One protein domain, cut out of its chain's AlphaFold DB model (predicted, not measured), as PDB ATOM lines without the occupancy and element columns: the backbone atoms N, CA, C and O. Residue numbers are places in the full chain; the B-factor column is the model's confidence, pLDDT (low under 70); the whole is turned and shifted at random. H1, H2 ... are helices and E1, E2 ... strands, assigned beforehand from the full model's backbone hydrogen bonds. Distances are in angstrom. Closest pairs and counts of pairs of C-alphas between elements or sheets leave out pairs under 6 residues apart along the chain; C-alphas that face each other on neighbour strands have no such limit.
ATOM      1  N   THR A 174      79.853  33.513  83.954       76.81
ATOM      2  CA  THR A 174      79.817  32.719  82.725       76.81
ATOM      3  C   THR A 174      78.854  31.555  82.901       76.81
ATOM      4  O   THR A 174      79.085  30.679  83.737       76.81
ATOM      5  N   ASP A 175      77.811  31.527  82.075       68.19
ATOM      6  CA  ASP A 175      76.812  30.448  82.045       68.19
ATOM      7  C   ASP A 175      76.995  29.502  80.846       68.19
ATOM      8  O   ASP A 175      76.299  28.490  80.737       68.19
ATOM      9  N   ARG A 176      77.870  29.856  79.893       52.44
ATOM     10  CA  ARG A 176      78.025  29.183  78.596       52.44
ATOM     11  C   ARG A 176      79.468  29.219  78.121       52.44
ATOM     12  O   ARG A 176      80.176  30.169  78.430       52.44
ATOM     13  N   GLY A 177      79.833  28.199  77.350       54.72
ATOM     14  CA  GLY A 177      81.117  28.123  76.674       54.72
ATOM     15  C   GLY A 177      81.207  28.991  75.425       54.72
ATOM     16  O   GLY A 177      80.195  29.484  74.916       54.72
ATOM     17  N   ALA A 178      82.429  29.145  74.929       53.03
ATOM     18  CA  ALA A 178      82.776  29.829  73.694       53.03
ATOM     19  C   ALA A 178      81.830  29.498  72.517       53.03
ATOM     20  O   ALA A 178      81.475  28.335  72.325       53.03
ATOM     21  N   PRO A 179      81.429  30.483  71.681       51.31
ATOM     22  CA  PRO A 179      80.566  30.259  70.528       51.31
ATOM     23  C   PRO A 179      81.059  29.106  69.648       51.31
ATOM     24  O   PRO A 179      82.200  29.102  69.195       51.31
ATOM     25  N   GLY A 180      80.185  28.130  69.393       52.50
ATOM     26  CA  GLY A 180      80.513  26.946  68.588       52.50
ATOM     27  C   GLY A 180      81.192  25.806  69.357       52.50
ATOM     28  O   GLY A 180      81.406  24.744  68.780       52.50
ATOM     29  N   VAL A 181      81.466  25.991  70.650       53.88
ATOM     30  CA  VAL A 181      82.015  24.982  71.561       53.88
ATOM     31  C   VAL A 181      81.005  24.771  72.692       53.88
ATOM     32  O   VAL A 181      80.445  25.724  73.230       53.88
ATOM     33  N   GLY A 182      80.682  23.516  73.015       53.78
ATOM     34  CA  GLY A 182      79.752  23.228  74.112       53.78
ATOM     35  C   GLY A 182      80.264  23.798  75.447       53.78
ATOM     36  O   GLY A 182      81.477  23.877  75.633       53.78
ATOM     37  N   PRO A 183      79.380  24.168  76.394       54.34
ATOM     38  CA  PRO A 183      79.771  24.766  77.678       54.34
ATOM     39  C   PRO A 183      80.708  23.895  78.524       54.34
ATOM     40  O   PRO A 183      81.451  24.419  79.346       54.34
ATOM     41  N   ASP A 184      80.711  22.584  78.293       57.22
ATOM     42  CA  ASP A 184      81.558  21.625  79.006       57.22
ATOM     43  C   ASP A 184      82.990  21.536  78.442       57.22
ATOM     44  O   ASP A 184      83.838  20.834  78.987       57.22
ATOM     45  N   HIS A 185      83.267  22.247  77.349       62.94
ATOM     46  CA  HIS A 185      84.510  22.165  76.587       62.94
ATOM     47  C   HIS A 185      85.276  23.484  76.592       62.94
ATOM     48  O   HIS A 185      86.091  23.724  75.715       62.94
ATOM     49  N   THR A 186      85.022  24.384  77.532       67.88
ATOM     50  CA  THR A 186      85.688  25.690  77.581       67.88
ATOM     51  C   THR A 186      86.018  26.052  79.009       67.88
ATOM     52  O   THR A 186      85.309  25.653  79.927       67.88
ATOM     53  N   PHE A 187      87.086  26.817  79.216       72.19
ATOM     54  CA  PHE A 187      87.416  27.319  80.544       72.19
ATOM     55  C   PHE A 187      87.877  28.782  80.504       72.19
ATOM     56  O   PHE A 187      88.712  29.152  79.666       72.19
ATOM     57  N   PRO A 188      87.360  29.630  81.411       79.25
ATOM     58  CA  PRO A 188      87.815  30.999  81.559       79.25
ATOM     59  C   PRO A 188      89.129  31.027  82.336       79.25
ATOM     60  O   PRO A 188      89.289  30.312  83.321       79.25
ATOM     61  N   TRP A 189      90.071  31.879  81.943       77.12
ATOM     62  CA  TRP A 189      91.361  32.026  82.612       77.12
ATOM     63  C   TRP A 189      91.895  33.461  82.542       77.12
ATOM     64  O   TRP A 189      91.514  34.266  81.691       77.12
ATOM     65  N   ARG A 190      92.803  33.780  83.477       81.31
ATOM     66  CA  ARG A 190      93.459  35.093  83.637       81.31
ATOM     67  C   ARG A 190      92.477  36.272  83.750       81.31
ATOM     68  O   ARG A 190      92.621  37.224  82.980       81.31
ATOM     69  N   PRO A 191      91.507  36.258  84.681       89.88
ATOM     70  CA  PRO A 191      90.613  37.398  84.839       89.88
ATOM     71  C   PRO A 191      91.394  38.665  85.202       89.88
ATOM     72  O   PRO A 191      92.375  38.628  85.946       89.88
ATOM     73  N   ARG A 192      90.952  39.806  84.677       92.69
ATOM     74  CA  ARG A 192      91.458  41.136  85.024       92.69
ATOM     75  C   ARG A 192      90.298  42.102  85.155       92.69
ATOM     76  O   ARG A 192      89.531  42.288  84.210       92.69
ATOM     77  N   TRP A 193      90.217  42.754  86.303       95.69
ATOM     78  CA  TRP A 193      89.258  43.824  86.531       95.69
ATOM     79  C   TRP A 193      89.597  45.056  85.699       95.69
ATOM     80  O   TRP A 193      90.774  45.392  85.535       95.69
ATOM     81  N   SER A 194      88.565  45.735  85.206       95.75
ATOM     82  CA  SER A 194      88.695  47.096  84.703       95.75
ATOM     83  C   SER A 194      89.150  48.028  85.836       95.75
ATOM     84  O   SER A 194      88.874  47.749  87.006       95.75
ATOM     85  N   PRO A 195      89.832  49.146  85.528       94.94
ATOM     86  CA  PRO A 195      90.323  50.084  86.545       94.94
ATOM     87  C   PRO A 195      89.232  50.660  87.461       94.94
ATOM     88  O   PRO A 195      89.499  50.977  88.617       94.94
ATOM     89  N   ASP A 196      88.001  50.770  86.959       95.12
ATOM     90  CA  ASP A 196      86.826  51.221  87.712       95.12
ATOM     91  C   ASP A 196      86.119  50.100  88.502       95.12
ATOM     92  O   ASP A 196      85.220  50.376  89.298       95.12
ATOM     93  N   GLY A 197      86.523  48.841  88.305       95.25
ATOM     94  CA  GLY A 197      85.939  47.660  88.934       95.25
ATOM     95  C   GLY A 197      84.564  47.247  88.395       95.25
ATOM     96  O   GLY A 197      83.934  46.376  88.988       95.25
ATOM     97  N   GLN A 198      84.064  47.846  87.311       94.19
ATOM     98  CA  GLN A 198      82.730  47.525  86.780       94.19
ATOM     99  C   GLN A 198      82.708  46.277  85.892       94.19
ATOM    100  O   GLN A 198      81.674  45.609  85.783       94.19
ATOM    101  N   TYR A 199      83.841  45.949  85.276       95.62
ATOM    102  CA  TYR A 199      83.968  44.853  84.331       95.62
ATOM    103  C   TYR A 199      85.136  43.942  84.674       95.62
ATOM    104  O   TYR A 199      86.110  44.335  85.317       95.62
ATOM    105  N   ILE A 200      85.055  42.714  84.178       95.06
ATOM    106  CA  ILE A 200      86.133  41.738  84.213       95.06
ATOM    107  C   ILE A 200      86.340  41.240  82.793       95.06
ATOM    108  O   ILE A 200      85.428  40.707  82.160       95.06
ATOM    109  N   ALA A 201      87.558  41.429  82.297       94.19
ATOM    110  CA  ALA A 201      88.008  40.827  81.059       94.19
ATOM    111  C   ALA A 201      88.735  39.519  81.365       94.19
ATOM    112  O   ALA A 201      89.486  39.435  82.339       94.19
ATOM    113  N   PHE A 202      88.519  38.501  80.548       90.56
ATOM    114  CA  PHE A 202      89.133  37.189  80.720       90.56
ATOM    115  C   PHE A 202      89.352  36.531  79.366       90.56
ATOM    116  O   PHE A 202      88.764  36.923  78.359       90.56
ATOM    117  N   LEU A 203      90.232  35.542  79.340       85.62
ATOM    118  CA  LEU A 203      90.393  34.690  78.176       85.62
ATOM    119  C   LEU A 203      89.513  33.467  78.350       85.62
ATOM    120  O   LEU A 203      89.454  32.915  79.444       85.62
ATOM    121  N   GLU A 204      88.874  33.024  77.283       82.00
ATOM    122  CA  GLU A 204      88.170  31.750  77.277       82.00
ATOM    123  C   GLU A 204      88.816  30.836  76.255       82.00
ATOM    124  O   GLU A 204      88.938  31.195  75.083       82.00
ATOM    125  N   GLN A 205      89.272  29.681  76.726       75.06
ATOM    126  CA  GLN A 205      89.952  28.695  75.906       75.06
ATOM    127  C   GLN A 205      89.021  27.515  75.655       75.06
ATOM    128  O   GLN A 205      88.534  26.900  76.603       75.06
ATOM    129  N   ALA A 206      88.805  27.190  74.381       68.69
ATOM    130  CA  ALA A 206      88.151  25.948  73.995       68.69
ATOM    131  C   ALA A 206      89.070  24.750  74.247       68.69
ATOM    132  O   ALA A 206      90.275  24.843  74.068       68.69
ATOM    133  N   ILE A 207      88.492  23.621  74.620       61.69
ATOM    134  CA  ILE A 207      89.101  22.321  74.851       61.69
ATOM    135  C   ILE A 207      88.455  21.386  73.838       61.69
ATOM    136  O   ILE A 207      87.274  21.062  73.945       61.69
ATOM    137  N   TRP A 208      89.226  20.931  72.863       56.88
ATOM    138  CA  TRP A 208      88.787  19.869  71.966       56.88
ATOM    139  C   TRP A 208      89.488  18.571  72.380       56.88
ATOM    140  O   TRP A 208      90.689  18.593  72.643       56.88
ATOM    141  N   ASP A 209      88.775  17.438  72.385       51.44
ATOM    142  CA  ASP A 209      89.317  16.082  72.651       51.44
ATOM    143  C   ASP A 209      90.310  15.591  71.575       51.44
ATOM    144  O   ASP A 209      90.657  14.414  71.457       51.44
ATOM    145  N   SER A 210      90.758  16.496  70.724       45.25
ATOM    146  CA  SER A 210      91.513  16.204  69.536       45.25
ATOM    147  C   SER A 210      93.002  16.214  69.873       45.25
ATOM    148  O   SER A 210      93.670  17.197  69.612       45.25
ATOM    149  N   GLY A 211      93.488  15.122  70.475       41.94
ATOM    150  CA  GLY A 211      94.877  14.629  70.455       41.94
ATOM    151  C   GLY A 211      96.058  15.584  70.762       41.94
ATOM    152  O   GLY A 211      95.912  16.781  70.962       41.94
ATOM    153  N   PRO A 212      97.293  15.053  70.797       42.28
ATOM    154  CA  PRO A 212      98.512  15.843  71.021       42.28
ATOM    155  C   PRO A 212      98.934  16.718  69.821       42.28
ATOM    156  O   PRO A 212      99.861  17.514  69.957       42.28
ATOM    157  N   ASP A 213      98.272  16.580  68.665       41.88
ATOM    158  CA  ASP A 213      98.670  17.207  67.395       41.88
ATOM    159  C   ASP A 213      97.948  18.532  67.085       41.88
ATOM    160  O   ASP A 213      98.260  19.189  66.089       41.88
ATOM    161  N   PHE A 214      96.977  18.946  67.902       45.28
ATOM    162  CA  PHE A 214      96.231  20.178  67.651       45.28
ATOM    163  C   PHE A 214      96.969  21.381  68.250       45.28
ATOM    164  O   PHE A 214      97.366  21.383  69.415       45.28
ATOM    165  N   GLY A 215      97.193  22.393  67.403       48.19
ATOM    166  CA  GLY A 215      97.849  23.658  67.744       48.19
ATOM    167  C   GLY A 215      97.106  24.467  68.821       48.19
ATOM    168  O   GLY A 215      96.139  23.983  69.409       48.19
ATOM    169  N   PRO A 216      97.547  25.707  69.118       52.78
ATOM    170  CA  PRO A 216      96.929  26.516  70.165       52.78
ATOM    171  C   PRO A 216      95.420  26.645  69.923       52.78
ATOM    172  O   PRO A 216      94.983  27.118  68.876       52.78
ATOM    173  N   LEU A 217      94.642  26.183  70.902       62.81
ATOM    174  CA  LEU A 217      93.182  26.201  70.891       62.81
ATOM    175  C   LEU A 217      92.677  27.648  70.741       62.81
ATOM    176  O   LEU A 217      93.361  28.561  71.213       62.81
ATOM    177  N   PRO A 218      91.512  27.893  70.107       61.88
ATOM    178  CA  PRO A 218      90.989  29.245  69.990       61.88
ATOM    179  C   PRO A 218      90.797  29.836  71.386       61.88
ATOM    180  O   PRO A 218      90.200  29.219  72.276       61.88
ATOM    181  N   VAL A 219      91.356  31.031  71.562       74.94
ATOM    182  CA  VAL A 219      91.279  31.793  72.804       74.94
ATOM    183  C   VAL A 219      90.592  33.110  72.498       74.94
ATOM    184  O   VAL A 219      91.195  33.998  71.893       74.94
ATOM    185  N   GLY A 220      89.332  33.225  72.911       86.00
ATOM    186  CA  GLY A 220      88.569  34.465  72.796       86.00
ATOM    187  C   GLY A 220      88.885  35.413  73.948       86.00
ATOM    188  O   GLY A 220      89.112  34.966  75.074       86.00
ATOM    189  N   LEU A 221      88.870  36.721  73.687       91.12
ATOM    190  CA  LEU A 221      88.859  37.737  74.738       91.12
ATOM    191  C   LEU A 221      87.413  38.098  75.066       91.12
ATOM    192  O   LEU A 221      86.669  38.599  74.221       91.12
ATOM    193  N   TRP A 222      87.046  37.861  76.315       92.19
ATOM    194  CA  TRP A 222      85.706  38.057  76.833       92.19
ATOM    195  C   TRP A 222      85.642  39.216  77.799       92.19
ATOM    196  O   TRP A 222      86.626  39.570  78.451       92.19
ATOM    197  N   LEU A 223      84.444  39.776  77.898       93.62
ATOM    198  CA  LEU A 223      84.101  40.832  78.826       93.62
ATOM    199  C   LEU A 223      82.805  40.467  79.538       93.62
ATOM    200  O   LEU A 223      81.809  40.174  78.882       93.62
ATOM    201  N   ALA A 224      82.814  40.528  80.864       92.56
ATOM    202  CA  ALA A 224      81.630  40.384  81.701       92.56
ATOM    203  C   ALA A 224      81.514  41.567  82.660       92.56
ATOM    204  O   ALA A 224      82.521  42.141  83.083       92.56
ATOM    205  N   ARG A 225      80.285  41.928  83.029       92.75
ATOM    206  CA  ARG A 225      80.061  42.846  84.148       92.75
ATOM    207  C   ARG A 225      80.327  42.118  85.460       92.75
ATOM    208  O   ARG A 225      80.027  40.934  85.588       92.75
ATOM    209  N   ALA A 226      80.831  42.838  86.455       91.81
ATOM    210  CA  ALA A 226      81.126  42.266  87.769       91.81
ATOM    211  C   ALA A 226      79.883  41.750  88.524       91.81
ATOM    212  O   ALA A 226      80.014  40.984  89.475       91.81
ATOM    213  N   ASP A 227      78.685  42.167  88.107       88.38
ATOM    214  CA  ASP A 227      77.399  41.737  88.663       88.38
ATOM    215  C   ASP A 227      76.867  40.418  88.069       88.38
ATOM    216  O   ASP A 227      75.785  39.981  88.456       88.38
ATOM    217  N   GLY A 228      77.607  39.780  87.155       82.19
ATOM    218  CA  GLY A 228      77.208  38.522  86.514       82.19
ATOM    219  C   GLY A 228      76.454  38.682  85.200       82.19
ATOM    220  O   GLY A 228      76.177  37.689  84.534       82.19
ATOM    221  N   VAL A 229      76.125  39.907  84.786       79.75
ATOM    222  CA  VAL A 229      75.272  40.121  83.614       79.75
ATOM    223  C   VAL A 229      76.092  40.365  82.346       79.75
ATOM    224  O   VAL A 229      77.045  41.144  82.325       79.75
ATOM    225  N   GLY A 230      75.655  39.763  81.238       83.75
ATOM    226  CA  GLY A 230      76.049  40.191  79.894       83.75
ATOM    227  C   GLY A 230      77.482  39.844  79.496       83.75
ATOM    228  O   GLY A 230      78.120  40.637  78.805       83.75
ATOM    229  N   ALA A 231      77.989  38.682  79.917       88.81
ATOM    230  CA  ALA A 231      79.241  38.157  79.384       88.81
ATOM    231  C   ALA A 231      79.156  37.969  77.861       88.81
ATOM    232  O   ALA A 231      78.202  37.373  77.356       88.81
ATOM    233  N   ARG A 232      80.152  38.477  77.130       89.25
ATOM    234  CA  ARG A 232      80.234  38.357  75.667       89.25
ATOM    235  C   ARG A 232      81.672  38.265  75.171       89.25
ATOM    236  O   ARG A 232      82.590  38.791  75.807       89.25
ATOM    237  N   CYS A 233      81.850  37.640  74.012       89.38
ATOM    238  CA  CYS A 233      83.150  37.511  73.369       89.38
ATOM    239  C   CYS A 233      83.448  38.737  72.503       89.38
ATOM    240  O   CYS A 233      82.950  38.841  71.386       89.38
ATOM    241  N   LEU A 234      84.311  39.640  72.970       92.06
ATOM    242  CA  LEU A 234      84.637  40.858  72.225       92.06
ATOM    243  C   LEU A 234      85.318  40.553  70.884       92.06
ATOM    244  O   LEU A 234      84.984  41.158  69.870       92.06
ATOM    245  N   THR A 235      86.261  39.608  70.860       89.88
ATOM    246  CA  THR A 235      86.997  39.266  69.631       89.88
ATOM    247  C   THR A 235      86.171  38.442  68.649       89.88
ATOM    248  O   THR A 235      86.329  38.616  67.444       89.88
ATOM    249  N   CYS A 236      85.258  37.598  69.141       86.69
ATOM    250  CA  CYS A 236      84.345  36.835  68.292       86.69
ATOM    251  C   CYS A 236      83.315  37.760  67.639       86.69
ATOM    252  O   CYS A 236      83.126  37.699  66.427       86.69
ATOM    253  N   ASP A 237      82.698  38.647  68.431       86.12
ATOM    254  CA  ASP A 237      81.723  39.629  67.947       86.12
ATOM    255  C   ASP A 237      82.345  40.543  66.878       86.12
ATOM    256  O   ASP A 237      81.699  40.883  65.888       86.12
ATOM    257  N   ALA A 238      83.616  40.922  67.063       85.81
ATOM    258  CA  ALA A 238      84.354  41.759  66.122       85.81
ATOM    259  C   ALA A 238      84.939  40.989  64.921       85.81
ATOM    260  O   ALA A 238      85.387  41.618  63.963       85.81
ATOM    261  N   GLY A 239      84.977  39.653  64.966       82.38
ATOM    262  CA  GLY A 239      85.628  38.824  63.948       82.38
ATOM    263  C   GLY A 239      87.139  39.059  63.845       82.38
ATOM    264  O   GLY A 239      87.687  39.046  62.744       82.38
ATOM    265  N   VAL A 240      87.814  39.324  64.972       74.19
ATOM    266  CA  VAL A 240      89.245  39.665  64.999       74.19
ATOM    267  C   VAL A 240      90.051  38.636  65.779       74.19
ATOM    268  O   VAL A 240      89.838  38.465  66.975       74.19
ATOM    269  N   ALA A 241      91.063  38.086  65.098       69.25
ATOM    270  CA  ALA A 241      92.060  37.131  65.584       69.25
ATOM    271  C   ALA A 241      91.504  35.760  66.006       69.25
ATOM    272  O   ALA A 241      90.560  35.653  66.781       69.25
ATOM    273  N   ASP A 242      92.172  34.697  65.553       69.75
ATOM    274  CA  ASP A 242      91.811  33.320  65.908       69.75
ATOM    275  C   ASP A 242      92.207  32.984  67.359       69.75
ATOM    276  O   ASP A 242      91.559  32.180  68.031       69.75
ATOM    277  N   VAL A 243      93.299  33.593  67.845       78.75
ATOM    278  CA  VAL A 243      93.869  33.337  69.173       78.75
ATOM    279  C   VAL A 243      94.337  34.636  69.830       78.75
ATOM    280  O   VAL A 243      95.192  35.347  69.294       78.75
ATOM    281  N   VAL A 244      93.849  34.897  71.045       84.94
ATOM    282  CA  VAL A 244      94.365  35.941  71.942       84.94
ATOM    283  C   VAL A 244      95.347  35.341  72.946       84.94
ATOM    284  O   VAL A 244      95.009  34.450  73.721       84.94
ATOM    285  N   ARG A 245      96.580  35.858  72.982       80.12
ATOM    286  CA  ARG A 245      97.657  35.308  73.834       80.12
ATOM    287  C   ARG A 245      97.900  36.104  75.115       80.12
ATOM    288  O   ARG A 245      98.190  35.546  76.178       80.12
ATOM    289  N   TRP A 246      97.785  37.424  75.021       84.00
ATOM    290  CA  TRP A 246      97.901  38.344  76.150       84.00
ATOM    291  C   TRP A 246      96.937  39.494  75.978       84.00
ATOM    292  O   TRP A 246      96.648  39.900  74.858       84.00
ATOM    293  N   PHE A 247      96.513  40.058  77.100       91.19
ATOM    294  CA  PHE A 247      95.713  41.264  77.108       91.19
ATOM    295  C   PHE A 247      96.006  42.100  78.355       91.19
ATOM    296  O   PHE A 247      96.559  41.594  79.338       91.19
ATOM    297  N   ALA A 248      95.645  43.377  78.310       91.69
ATOM    298  CA  ALA A 248      95.680  44.307  79.425       91.69
ATOM    299  C   ALA A 248      94.579  45.360  79.262       91.69
ATOM    300  O   ALA A 248      94.226  45.727  78.145       91.69
ATOM    301  N   TRP A 249      94.060  45.870  80.375       93.81
ATOM    302  CA  TRP A 249      93.177  47.030  80.348       93.81
ATOM    303  C   TRP A 249      93.952  48.294  79.996       93.81
ATOM    304  O   TRP A 249      95.074  48.502  80.464       93.81
ATOM    305  N   HIS A 250      93.327  49.159  79.205       92.56
ATOM    306  CA  HIS A 250      93.723  50.554  79.134       92.56
ATOM    307  C   HIS A 250      93.457  51.228  80.497       92.56
ATOM    308  O   HIS A 250      92.424  50.944  81.106       92.56
ATOM    309  N   PRO A 251      94.326  52.132  80.992       89.81
ATOM    310  CA  PRO A 251      94.147  52.807  82.281       89.81
ATOM    311  C   PRO A 251      92.846  53.604  82.388       89.81
ATOM    312  O   PRO A 251      92.311  53.748  83.481       89.81
ATOM    313  N   GLY A 252      92.329  54.095  81.257       90.19
ATOM    314  CA  GLY A 252      91.039  54.781  81.182       90.19
ATOM    315  C   GLY A 252      89.819  53.861  81.298       90.19
ATOM    316  O   GLY A 252      88.714  54.362  81.450       90.19
ATOM    317  N   GLY A 253      89.993  52.535  81.228       91.12
ATOM    318  CA  GLY A 253      88.911  51.548  81.371       91.12
ATOM    319  C   GLY A 253      87.952  51.428  80.181       91.12
ATOM    320  O   GLY A 253      87.069  50.580  80.190       91.12
ATOM    321  N   ASP A 254      88.143  52.220  79.130       91.81
ATOM    322  CA  ASP A 254      87.304  52.275  77.928       91.81
ATOM    323  C   ASP A 254      87.597  51.156  76.915       91.81
ATOM    324  O   ASP A 254      86.740  50.806  76.096       91.81
ATOM    325  N   ARG A 255      88.807  50.584  76.965       93.81
ATOM    326  CA  ARG A 255      89.295  49.597  75.995       93.81
ATOM    327  C   ARG A 255      90.288  48.597  76.587       93.81
ATOM    328  O   ARG A 255      90.921  48.836  77.616       93.81
ATOM    329  N   LEU A 256      90.463  47.486  75.883       94.62
ATOM    330  CA  LEU A 256      91.461  46.453  76.135       94.62
ATOM    331  C   LEU A 256      92.532  46.495  75.047       94.62
ATOM    332  O   LEU A 256      92.243  46.734  73.878       94.62
ATOM    333  N   LEU A 257      93.774  46.241  75.435       93.56
ATOM    334  CA  LEU A 257      94.910  46.038  74.545       93.56
ATOM    335  C   LEU A 257      95.215  44.548  74.524       93.56
ATOM    336  O   LEU A 257      95.281  43.938  75.590       93.56
ATOM    337  N   PHE A 258      95.409  43.954  73.352       92.06
ATOM    338  CA  PHE A 258      95.660  42.522  73.252       92.06
ATOM    339  C   PHE A 258      96.625  42.152  72.132       92.06
ATOM    340  O   PHE A 258      96.751  42.849  71.127       92.06
ATOM    341  N   VAL A 259      97.311  41.030  72.336       88.94
ATOM    342  CA  VAL A 259      98.133  40.371  71.323       88.94
ATOM    343  C   VAL A 259      97.301  39.271  70.679       88.94
ATOM    344  O   VAL A 259      96.926  38.312  71.364       88.94
ATOM    345  N   GLY A 260      97.028  39.422  69.385       85.38
ATOM    346  CA  GLY A 260      96.237  38.489  68.584       85.38
ATOM    347  C   GLY A 260      97.007  37.993  67.363       85.38
ATOM    348  O   GLY A 260      97.799  38.731  66.780       85.38
ATOM    349  N   GLY A 261      96.793  36.744  66.963       75.19
ATOM    350  CA  GLY A 261      97.439  36.168  65.783       75.19
ATOM    351  C   GLY A 261      96.738  34.903  65.305       75.19
ATOM    352  O   GLY A 261      95.822  34.411  65.969       75.19
ATOM    353  N   SER A 262      97.159  34.384  64.151       63.81
ATOM    354  CA  SER A 262      96.606  33.137  63.622       63.81
ATOM    355  C   SER A 262      97.070  31.937  64.452       63.81
ATOM    356  O   SER A 262      98.252  31.807  64.781       63.81
ATOM    357  N   GLY A 263      96.136  31.036  64.768       55.84
ATOM    358  CA  GLY A 263      96.417  29.777  65.468       55.84
ATOM    359  C   GLY A 263      97.164  28.741  64.617       55.84
ATOM    360  O   GLY A 263      97.599  27.719  65.141       55.84
ATOM    361  N   LEU A 264      97.341  29.003  63.316       50.09
ATOM    362  CA  LEU A 264      97.888  28.053  62.341       50.09
ATOM    363  C   LEU A 264      99.404  27.837  62.450       50.09
ATOM    364  O   LEU A 264      99.927  26.851  61.933       50.09
ATOM    365  N   VAL A 265     100.127  28.710  63.151       53.44
ATOM    366  CA  VAL A 265     101.562  28.522  63.377       53.44
ATOM    367  C   VAL A 265     101.736  27.819  64.718       53.44
ATOM    368  O   VAL A 265     101.793  28.467  65.764       53.44
ATOM    369  N   ALA A 266     101.870  26.488  64.695       50.97
ATOM    370  CA  ALA A 266     102.061  25.630  65.878       50.97
ATOM    371  C   ALA A 266     103.242  26.040  66.796       50.97
ATOM    372  O   ALA A 266     103.419  25.480  67.874       50.97
ATOM    373  N   ARG A 267     104.056  27.020  66.378       57.59
ATOM    374  CA  ARG A 267     105.228  27.545  67.092       57.59
ATOM    375  C   ARG A 267     105.225  29.060  67.314       57.59
ATOM    376  O   ARG A 267     106.171  29.562  67.913       57.59
ATOM    377  N   SER A 268     104.196  29.787  66.867       63.81
ATOM    378  CA  SER A 268     104.100  31.228  67.133       63.81
ATOM    379  C   SER A 268     104.025  31.459  68.641       63.81
ATOM    380  O   SER A 268     103.362  30.709  69.371       63.81
ATOM    381  N   VAL A 269     104.722  32.488  69.115       63.03
ATOM    382  CA  VAL A 269     104.705  32.913  70.521       63.03
ATOM    383  C   VAL A 269     104.092  34.298  70.670       63.03
ATOM    384  O   VAL A 269     104.107  34.842  71.766       63.03
ATOM    385  N   GLY A 270     103.535  34.872  69.607       71.69
ATOM    386  CA  GLY A 270     103.066  36.248  69.593       71.69
ATOM    387  C   GLY A 270     102.066  36.530  68.480       71.69
ATOM    388  O   GLY A 270     101.330  35.644  68.054       71.69
ATOM    389  N   GLY A 271     101.986  37.788  68.070       83.44
ATOM    390  CA  GLY A 271     101.119  38.223  66.983       83.44
ATOM    391  C   GLY A 271     101.153  39.734  66.789       83.44
ATOM    392  O   GLY A 271     102.118  40.396  67.179       83.44
ATOM    393  N   GLY A 272     100.091  40.273  66.199       87.25
ATOM    394  CA  GLY A 272      99.849  41.711  66.133       87.25
ATOM    395  C   GLY A 272      99.370  42.266  67.476       87.25
ATOM    396  O   GLY A 272      98.878  41.530  68.333       87.25
ATOM    397  N   LEU A 273      99.500  43.579  67.646       90.12
ATOM    398  CA  LEU A 273      98.972  44.318  68.788       90.12
ATOM    399  C   LEU A 273      97.731  45.102  68.365       90.12
ATOM    400  O   LEU A 273      97.768  45.892  67.419       90.12
ATOM    401  N   TYR A 274      96.658  44.937  69.123       91.62
ATOM    402  CA  TYR A 274      95.352  45.508  68.833       91.62
ATOM    403  C   TYR A 274      94.783  46.200  70.071       91.62
ATOM    404  O   TYR A 274      95.083  45.824  71.206       91.62
ATOM    405  N   GLY A 275      93.943  47.202  69.843       93.44
ATOM    406  CA  GLY A 275      93.028  47.758  70.830       93.44
ATOM    407  C   GLY A 275      91.592  47.378  70.481       93.44
ATOM    408  O   GLY A 275      91.225  47.398  69.308       93.44
ATOM    409  N   ILE A 276      90.782  47.049  71.482       94.50
ATOM    410  CA  ILE A 276      89.348  46.790  71.327       94.50
ATOM    411  C   ILE A 276      88.565  47.540  72.401       94.50
ATOM    412  O   ILE A 276      88.828  47.389  73.595       94.50
ATOM    413  N   GLY A 277      87.639  48.391  71.973       93.81
ATOM    414  CA  GLY A 277      86.719  49.091  72.859       93.81
ATOM    415  C   GLY A 277      85.764  48.120  73.547       93.81
ATOM    416  O   GLY A 277      85.485  47.030  73.049       93.81
ATOM    417  N   THR A 278      85.232  48.522  74.698       90.31
ATOM    418  CA  THR A 278      84.183  47.753  75.398       90.31
ATOM    419  C   THR A 278      82.884  47.633  74.594       90.31
ATOM    420  O   THR A 278      82.068  46.759  74.883       90.31
ATOM    421  N   ASP A 279      82.711  48.459  73.562       89.31
ATOM    422  CA  ASP A 279      81.658  48.392  72.546       89.31
ATOM    423  C   ASP A 279      81.939  47.340  71.451       89.31
ATOM    424  O   ASP A 279      81.002  46.846  70.827       89.31
ATOM    425  N   GLY A 280      83.187  46.893  71.300       87.94
ATOM    426  CA  GLY A 280      83.641  45.965  70.261       87.94
ATOM    427  C   GLY A 280      84.380  46.643  69.105       87.94
ATOM    428  O   GLY A 280      84.809  45.959  68.179       87.94
ATOM    429  N   THR A 281      84.573  47.966  69.140       92.75
ATOM    430  CA  THR A 281      85.309  48.690  68.096       92.75
ATOM    431  C   THR A 281      86.793  48.324  68.144       92.75
ATOM    432  O   THR A 281      87.459  48.551  69.155       92.75
ATOM    433  N   VAL A 282      87.337  47.780  67.049       92.38
ATOM    434  CA  VAL A 282      88.738  47.329  66.973       92.38
ATOM    435  C   VAL A 282      89.632  48.328  66.247       92.38
ATOM    436  O   VAL A 282      89.258  48.910  65.229       92.38
ATOM    437  N   ARG A 283      90.866  48.469  66.737       91.69
ATOM    438  CA  ARG A 283      91.951  49.208  66.096       91.69
ATOM    439  C   ARG A 283      93.241  48.389  66.093       91.69
ATOM    440  O   ARG A 283      93.698  47.934  67.137       91.69
ATOM    441  N   THR A 284      93.873  48.264  64.933       90.94
ATOM    442  CA  THR A 284      95.222  47.694  64.818       90.94
ATOM    443  C   THR A 284      96.262  48.732  65.240       90.94
ATOM    444  O   THR A 284      96.294  49.829  64.683       90.94
ATOM    445  N   LEU A 285      97.109  48.393  66.216       89.31
ATOM    446  CA  LEU A 285      98.217  49.240  66.678       89.31
ATOM    447  C   LEU A 285      99.540  48.811  66.035       89.31
ATOM    448  O   LEU A 285     100.315  49.650  65.583       89.31
ATOM    449  N   ILE A 286      99.776  47.499  65.968       87.88
ATOM    450  CA  ILE A 286     100.872  46.872  65.222       87.88
ATOM    451  C   ILE A 286     100.272  45.684  64.474       87.88
ATOM    452  O   ILE A 286      99.692  44.797  65.098       87.88
ATOM    453  N   ALA A 287     100.386  45.670  63.148       84.38
ATOM    454  CA  ALA A 287      99.882  44.564  62.341       84.38
ATOM    455  C   ALA A 287     100.623  43.261  62.676       84.38
ATOM    456  O   ALA A 287     101.824  43.278  62.950       84.38
ATOM    457  N   ALA A 288      99.902  42.138  62.648       76.62
ATOM    458  CA  ALA A 288     100.537  40.832  62.696       76.62
ATOM    459  C   ALA A 288     101.439  40.650  61.459       76.62
ATOM    460  O   ALA A 288     101.104  41.170  60.388       76.62
ATOM    461  N   PRO A 289     102.571  39.942  61.591       70.50
ATOM    462  CA  PRO A 289     103.396  39.598  60.445       70.50
ATOM    463  C   PRO A 289     102.591  38.780  59.431       70.50
ATOM    464  O   PRO A 289     101.767  37.948  59.811       70.50
ATOM    465  N   ASP A 290     102.828  39.045  58.147       68.00
ATOM    466  CA  ASP A 290     102.185  38.329  57.047       68.00
ATOM    467  C   ASP A 290     102.664  36.862  57.043       68.00
ATOM    468  O   ASP A 290     103.865  36.624  56.874       68.00
ATOM    469  N   PRO A 291     101.765  35.879  57.254       60.56
ATOM    470  CA  PRO A 291     102.135  34.467  57.263       60.56
ATOM    471  C   PRO A 291     102.666  33.985  55.904       60.56
ATOM    472  O   PRO A 291     103.433  33.021  55.865       60.56
ATOM    473  N   ASP A 292     102.326  34.675  54.810       61.41
ATOM    474  CA  ASP A 292     102.720  34.320  53.446       61.41
ATOM    475  C   ASP A 292     104.021  35.012  52.997       61.41
ATOM    476  O   ASP A 292     104.591  34.660  51.961       61.41
ATOM    477  N   ALA A 293     104.566  35.945  53.792       60.50
ATOM    478  CA  ALA A 293     105.793  36.685  53.463       60.50
ATOM    479  C   ALA A 293     107.086  35.837  53.495       60.50
ATOM    480  O   ALA A 293     108.175  36.340  53.202       60.50
ATOM    481  N   GLY A 294     106.978  34.539  53.796       57.53
ATOM    482  CA  GLY A 294     108.086  33.586  53.834       57.53
ATOM    483  C   GLY A 294     108.916  33.670  55.121       57.53
ATOM    484  O   GLY A 294     109.150  34.737  55.681       57.53
ATOM    485  N   TRP A 295     109.415  32.522  55.585       57.06
ATOM    486  CA  TRP A 295     110.080  32.306  56.888       57.06
ATOM    487  C   TRP A 295     111.387  33.084  57.141       57.06
ATOM    488  O   TRP A 295     112.083  32.823  58.118       57.06
ATOM    489  N   ARG A 296     111.779  34.021  56.272       55.62
ATOM    490  CA  ARG A 296     113.155  34.539  56.249       55.62
ATOM    491  C   ARG A 296     113.468  35.575  57.322       55.62
ATOM    492  O   ARG A 296     114.644  35.849  57.538       55.62
ATOM    493  N   THR A 297     112.468  36.141  57.993       59.94
ATOM    494  CA  THR A 297     112.542  36.803  59.312       59.94
ATOM    495  C   THR A 297     111.213  37.513  59.547       59.94
ATOM    496  O   THR A 297     110.843  38.375  58.757       59.94
ATOM    497  N   TYR A 298     110.511  37.211  60.638       68.50
ATOM    498  CA  TYR A 298     109.356  38.008  61.056       68.50
ATOM    499  C   TYR A 298     109.425  38.345  62.546       68.50
ATOM    500  O   TYR A 298     110.050  37.631  63.339       68.50
ATOM    501  N   GLU A 299     108.833  39.485  62.901       74.44
ATOM    502  CA  GLU A 299     108.756  39.989  64.270       74.44
ATOM    503  C   GLU A 299     107.333  39.832  64.799       74.44
ATOM    504  O   GLU A 299     106.369  40.267  64.169       74.44
ATOM    505  N   GLU A 300     107.208  39.236  65.978       78.81
ATOM    506  CA  GLU A 300     105.945  39.102  66.692       78.81
ATOM    507  C   GLU A 300     105.964  39.928  67.975       78.81
ATOM    508  O   GLU A 300     106.982  40.016  68.671       78.81
ATOM    509  N   ILE A 301     104.807  40.471  68.341       82.06
ATOM    510  CA  ILE A 301     104.593  41.027  69.673       82.06
ATOM    511  C   ILE A 301     104.288  39.876  70.622       82.06
ATOM    512  O   ILE A 301     103.358  39.107  70.396       82.06
ATOM    513  N   ALA A 302     105.055  39.772  71.699       77.06
ATOM    514  CA  ALA A 302     104.864  38.797  72.758       77.06
ATOM    515  C   ALA A 302     104.663  39.503  74.102       77.06
ATOM    516  O   ALA A 302     105.169  40.602  74.351       77.06
ATOM    517  N   GLY A 303     103.910  38.859  74.989       71.88
ATOM    518  CA  GLY A 303     103.647  39.397  76.316       71.88
ATOM    519  C   GLY A 303     104.710  39.051  77.373       71.88
ATOM    520  O   GLY A 303     105.760  38.477  77.067       71.88
ATOM    521  N   PRO A 304     104.419  39.359  78.652       75.12
ATOM    522  CA  PRO A 304     103.176  39.975  79.131       75.12
ATOM    523  C   PRO A 304     102.999  41.420  78.643       75.12
ATOM    524  O   PRO A 304     103.975  42.139  78.466       75.12
ATOM    525  N   LEU A 305     101.741  41.825  78.440       82.06
ATOM    526  CA  LEU A 305     101.376  43.231  78.285       82.06
ATOM    527  C   LEU A 305     101.230  43.858  79.672       82.06
ATOM    528  O   LEU A 305     100.386  43.415  80.465       82.06
ATOM    529  N   THR A 306     102.026  44.889  79.938       82.38
ATOM    530  CA  THR A 306     101.992  45.640  81.198       82.38
ATOM    531  C   THR A 306     101.810  47.112  80.888       82.38
ATOM    532  O   THR A 306     102.566  47.667  80.097       82.38
ATOM    533  N   VAL A 307     100.828  47.753  81.514       84.06
ATOM    534  CA  VAL A 307     100.657  49.202  81.410       84.06
ATOM    535  C   VAL A 307     101.197  49.850  82.677       84.06
ATOM    536  O   VAL A 307     100.726  49.547  83.771       84.06
ATOM    537  N   ALA A 308     102.197  50.712  82.528       81.38
ATOM    538  CA  ALA A 308     102.826  51.443  83.622       81.38
ATOM    539  C   ALA A 308     103.351  52.791  83.113       81.38
ATOM    540  O   ALA A 308     103.820  52.884  81.979       81.38
ATOM    541  N   ASP A 309     103.267  53.833  83.942       83.31
ATOM    542  CA  ASP A 309     103.789  55.175  83.642       83.31
ATOM    543  C   ASP A 309     103.309  55.745  82.290       83.31
ATOM    544  O   ASP A 309     104.083  56.324  81.527       83.31
ATOM    545  N   GLY A 310     102.038  55.514  81.941       82.50
ATOM    546  CA  GLY A 310     101.450  55.953  80.663       82.50
ATOM    547  C   GLY A 310     101.957  55.199  79.426       82.50
ATOM    548  O   GLY A 310     101.662  55.600  78.299       82.50
ATOM    549  N   HIS A 311     102.705  54.108  79.614       84.62
ATOM    550  CA  HIS A 311     103.269  53.297  78.540       84.62
ATOM    551  C   HIS A 311     102.810  51.840  78.625       84.62
ATOM    552  O   HIS A 311     102.800  51.222  79.690       84.62
ATOM    553  N   LEU A 312     102.480  51.271  77.468       86.25
ATOM    554  CA  LEU A 312     102.335  49.840  77.276       86.25
ATOM    555  C   LEU A 312     103.722  49.246  77.042       86.25
ATOM    556  O   LEU A 312     104.404  49.621  76.088       86.25
ATOM    557  N   GLN A 313     104.108  48.301  77.888       87.19
ATOM    558  CA  GLN A 313     105.325  47.511  77.777       87.19
ATOM    559  C   GLN A 313     105.010  46.134  77.196       87.19
ATOM    560  O   GLN A 313     104.045  45.482  77.608       87.19
ATOM    561  N   PHE A 314     105.847  45.691  76.261       85.06
ATOM    562  CA  PHE A 314     105.773  44.373  75.633       85.06
ATOM    563  C   PHE A 314     107.157  43.925  75.148       85.06
ATOM    564  O   PHE A 314     108.156  44.641  75.270       85.06
ATOM    565  N   ARG A 315     107.226  42.703  74.622       84.19
ATOM    566  CA  ARG A 315     108.433  42.139  74.015       84.19
ATOM    567  C   ARG A 315     108.231  41.999  72.517       84.19
ATOM    568  O   ARG A 315     107.136  41.652  72.081       84.19
ATOM    569  N   ARG A 316     109.300  42.189  71.749       82.44
ATOM    570  CA  ARG A 316     109.364  41.720  70.363       82.44
ATOM    571  C   ARG A 316     110.191  40.456  70.301       82.44
ATOM    572  O   ARG A 316     111.277  40.382  70.880       82.44
ATOM    573  N   VAL A 317     109.657  39.459  69.616       76.06
ATOM    574  CA  VAL A 317     110.365  38.219  69.320       76.06
ATOM    575  C   VAL A 317     110.631  38.203  67.832       76.06
ATOM    576  O   VAL A 317     109.701  38.237  67.032       76.06
ATOM    577  N   ARG A 318     111.912  38.172  67.479       74.56
ATOM    578  CA  ARG A 318     112.356  37.997  66.105       74.56
ATOM    579  C   ARG A 318     112.745  36.543  65.895       74.56
ATOM    580  O   ARG A 318     113.533  35.999  66.671       74.56
ATOM    581  N   TRP A 319     112.209  35.950  64.839       69.44
ATOM    582  CA  TRP A 319     112.546  34.595  64.416       69.44
ATOM    583  C   TRP A 319     113.653  34.639  63.362       69.44
ATOM    584  O   TRP A 319     113.514  35.335  62.354       69.44
ATOM    585  N   LEU A 320     114.760  33.941  63.622       62.59
ATOM    586  CA  LEU A 320     115.927  33.854  62.747       62.59
ATOM    587  C   LEU A 320     115.974  32.448  62.119       62.59
ATOM    588  O   LEU A 320     116.273  31.473  62.804       62.59
ATOM    589  N   ASP A 321     115.693  32.382  60.814       60.44
ATOM    590  CA  ASP A 321     115.846  31.203  59.940       60.44
ATOM    591  C   ASP A 321     114.952  29.972  60.256       60.44
ATOM    592  O   ASP A 321     114.244  29.912  61.265       60.44
ATOM    593  N   GLU A 322     114.986  28.960  59.379       56.88
ATOM    594  CA  GLU A 322     114.270  27.673  59.498       56.88
ATOM    595  C   GLU A 322     114.641  26.880  60.768       56.88
ATOM    596  O   GLU A 322     113.918  25.968  61.171       56.88
ATOM    597  N   ALA A 323     115.746  27.239  61.434       56.78
ATOM    598  CA  ALA A 323     116.184  26.650  62.699       56.78
ATOM    599  C   ALA A 323     115.379  27.135  63.924       56.78
ATOM    600  O   ALA A 323     115.537  26.575  65.011       56.78
ATOM    601  N   PHE A 324     114.484  28.122  63.758       58.47
ATOM    602  CA  PHE A 324     113.636  28.678  64.822       58.47
ATOM    603  C   PHE A 324     114.423  29.288  65.993       58.47
ATOM    604  O   PHE A 324     113.972  29.255  67.143       58.47
ATOM    605  N   GLU A 325     115.597  29.864  65.729       54.41
ATOM    606  CA  GLU A 325     116.318  30.607  66.759       54.41
ATOM    607  C   GLU A 325     115.559  31.902  67.082       54.41
ATOM    608  O   GLU A 325     115.166  32.661  66.194       54.41
ATOM    609  N   THR A 326     115.313  32.150  68.372       57.47
ATOM    610  CA  THR A 326     114.582  33.341  68.825       57.47
ATOM    611  C   THR A 326     115.543  34.379  69.372       57.47
ATOM    612  O   THR A 326     116.313  34.117  70.296       57.47
ATOM    613  N   GLN A 327     115.440  35.603  68.859       57.94
ATOM    614  CA  GLN A 327     116.027  36.770  69.499       57.94
ATOM    615  C   GLN A 327     114.905  37.588  70.140       57.94
ATOM    616  O   GLN A 327     114.070  38.182  69.460       57.94
ATOM    617  N   SER A 328     114.867  37.604  71.472       58.66
ATOM    618  CA  SER A 328     113.925  38.435  72.222       58.66
ATOM    619  C   SER A 328     114.546  39.794  72.502       58.66
ATOM    620  O   SER A 328     115.537  39.879  73.224       58.66
ATOM    621  N   VAL A 329     113.897  40.858  72.042       62.56
ATOM    622  CA  VAL A 329     114.192  42.222  72.483       62.56
ATOM    623  C   VAL A 329     113.154  42.600  73.536       62.56
ATOM    624  O   VAL A 329     111.947  42.624  73.288       62.56
ATOM    625  N   THR A 330     113.616  42.808  74.766       62.62
ATOM    626  CA  THR A 330     112.777  43.222  75.897       62.62
ATOM    627  C   THR A 330     112.836  44.735  76.064       62.62
ATOM    628  O   THR A 330     113.935  45.282  76.109       62.62
ATOM    629  N   GLY A 331     111.686  45.391  76.255       63.62
ATOM    630  CA  GLY A 331     111.644  46.791  76.696       63.62
ATOM    631  C   GLY A 331     111.012  47.781  75.724       63.62
ATOM    632  O   GLY A 331     111.148  48.984  75.944       63.62
ATOM    633  N   ASP A 332     110.300  47.313  74.697       74.25
ATOM    634  CA  ASP A 332     109.534  48.216  73.845       74.25
ATOM    635  C   ASP A 332     108.407  48.879  74.637       74.25
ATOM    636  O   ASP A 332     107.751  48.263  75.485       74.25
ATOM    637  N   ARG A 333     108.204  50.167  74.351       78.56
ATOM    638  CA  ARG A 333     107.206  51.016  74.996       78.56
ATOM    639  C   ARG A 333     106.392  51.744  73.944       78.56
ATOM    640  O   ARG A 333     106.952  52.415  73.080       78.56
ATOM    641  N   LEU A 334     105.074  51.661  74.057       80.00
ATOM    642  CA  LEU A 334     104.150  52.495  73.295       80.00
ATOM    643  C   LEU A 334     103.385  53.418  74.245       80.00
ATOM    644  O   LEU A 334     102.893  52.934  75.263       80.00
ATOM    645  N   PRO A 335     103.255  54.721  73.939       80.38
ATOM    646  CA  PRO A 335     102.332  55.588  74.658       80.38
ATOM    647  C   PRO A 335     100.917  55.026  74.564       80.38
ATOM    648  O   PRO A 335     100.464  54.650  73.484       80.38
ATOM    649  N   VAL A 336     100.229  54.966  75.695       74.56
ATOM    650  CA  VAL A 336      98.936  54.283  75.821       74.56
ATOM    651  C   VAL A 336      97.791  55.041  75.119       74.56
ATOM    652  O   VAL A 336      96.789  54.440  74.728       74.56
ATOM    653  N   ASP A 337      97.997  56.335  74.867       70.31
ATOM    654  CA  ASP A 337      97.077  57.221  74.143       70.31
ATOM    655  C   ASP A 337      97.186  57.132  72.608       70.31
ATOM    656  O   ASP A 337      96.416  57.791  71.906       70.31
ATOM    657  N   ARG A 338      98.150  56.369  72.070       58.28
ATOM    658  CA  ARG A 338      98.352  56.236  70.617       58.28
ATOM    659  C   ARG A 338      97.483  55.171  69.975       58.28
ATOM    660  O   ARG A 338      97.254  54.099  70.563       58.28
TER     661      ARG A 338
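AT A GLANCE: This is residues 174 to 338 of the 338 residues of an uncharacterized protein of Inquilinus sp (UniProt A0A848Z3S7). Three strongly twisted sheets stand in a row, partly face to face: the four-strand sheet E4 E5 E6 E7 is in the middle, with the three-strand sheets E1 E2 E3 and E8 E9 E10 on its two sides. Edge strand E4 is nearest the core, one short helix, H1, fits beside E3 near the first and middle sheets, and E9 and E10 lie farthest out. The printed part has 165 residues with ten named strands and one named helix, in the order E1 E2 E3 H1 E4 E5 E6 E7 E8 E9 E10; each sheet is antiparallel, in the order just given, and the class is mostly strand. The whole is compact, with a radius of gyration of the C-alphas of 16.1 A, yet flat, spanning 49 by 43 by 21 A.

HOW THE PARTS SIT: Go along from residue 174 and you meet three meanders, each strand the antiparallel neighbour of the one before. In the first, E1, residues 186 to 193, and E2, residues 199 to 206, form a hairpin; look for N 189 and O 203, 2.8 A apart. E2 and E3, residues 219 to 225, form the next hairpin, with N 202 and O 222 at 3.0 A. H1, residues 234 to 238, is on this sheet at a height over the sheet of 7.0 A, over none of its strands, but only just, since 2 of its 5 C-alphas fall on E3; the closest C-alphas of H1 and E3 are those of Leu 234 and Trp 222, 5.5 A apart. H1 only grazes the next sheet, and its O i to N i+4 pair is within hydrogen-bond range. That next sheet begins with E4, residues 243 to 249, whose C-alpha at Val 243 comes closest to E3 at Val 219, 4.7 A. E4 and E5, residues 255 to 261, form a hairpin, with N 248 and O 257 within hydrogen-bond range at 2.8 A; E5 and E6, residues 272 to 277, form the next hairpin, with N 258 and O 274 within range at 2.9 A; E6 and E7, residues 282 to 286, form another, with N 275 and O 283 within range at 2.8 A. From edge to edge the strands' lines turn by 83 degrees. The first two sheets are face to face, with best planes 12 degrees apart. In the last sheet, E8, residues 298 to 308, and E9, residues 311 to 320, form a hairpin, with N 302 and O 315 within hydrogen-bond range at 2.8 A, and E9 and E10, residues 325 to 335, form the next hairpin, with N 318 and O 327 within range at 2.9 A. The C-alphas of Trp 246 in E4 and Gly 303 in E8 are the closest of those strands, 5.8 A apart. E9 and E10 are apart from E4.

IN THESE COORDINATES: Find C-alpha 186 at (85.688, 25.690, 77.581), where E1 begins; it runs 20.5 A and bends by 58 degrees at residue 190. E2 runs 21.9 A and E3 19.4 A. E4 begins at C-alpha 243, (93.869, 33.337, 69.173). E8, 27.1 A long, bends by 65 degrees at residue 304, E9 is 28.1 A long, and E10, 29.7 A, bends by 50 degrees at residue 331 and ends at C-alpha 335, (102.332, 55.588, 74.658).

THE WHOLE: The C-alphas of Asp 227 and Asp 321, the two farthest apart, are 49.1 A from each other. The printed part has no cut, and residue 338 is the chain's last. The long links are E2 to E3 and E7 to E8. The mean pLDDT of the printed part is 75.9; 58 residues are under 70, among them residues 175 to 186, 206 to 218 and 319 to 331.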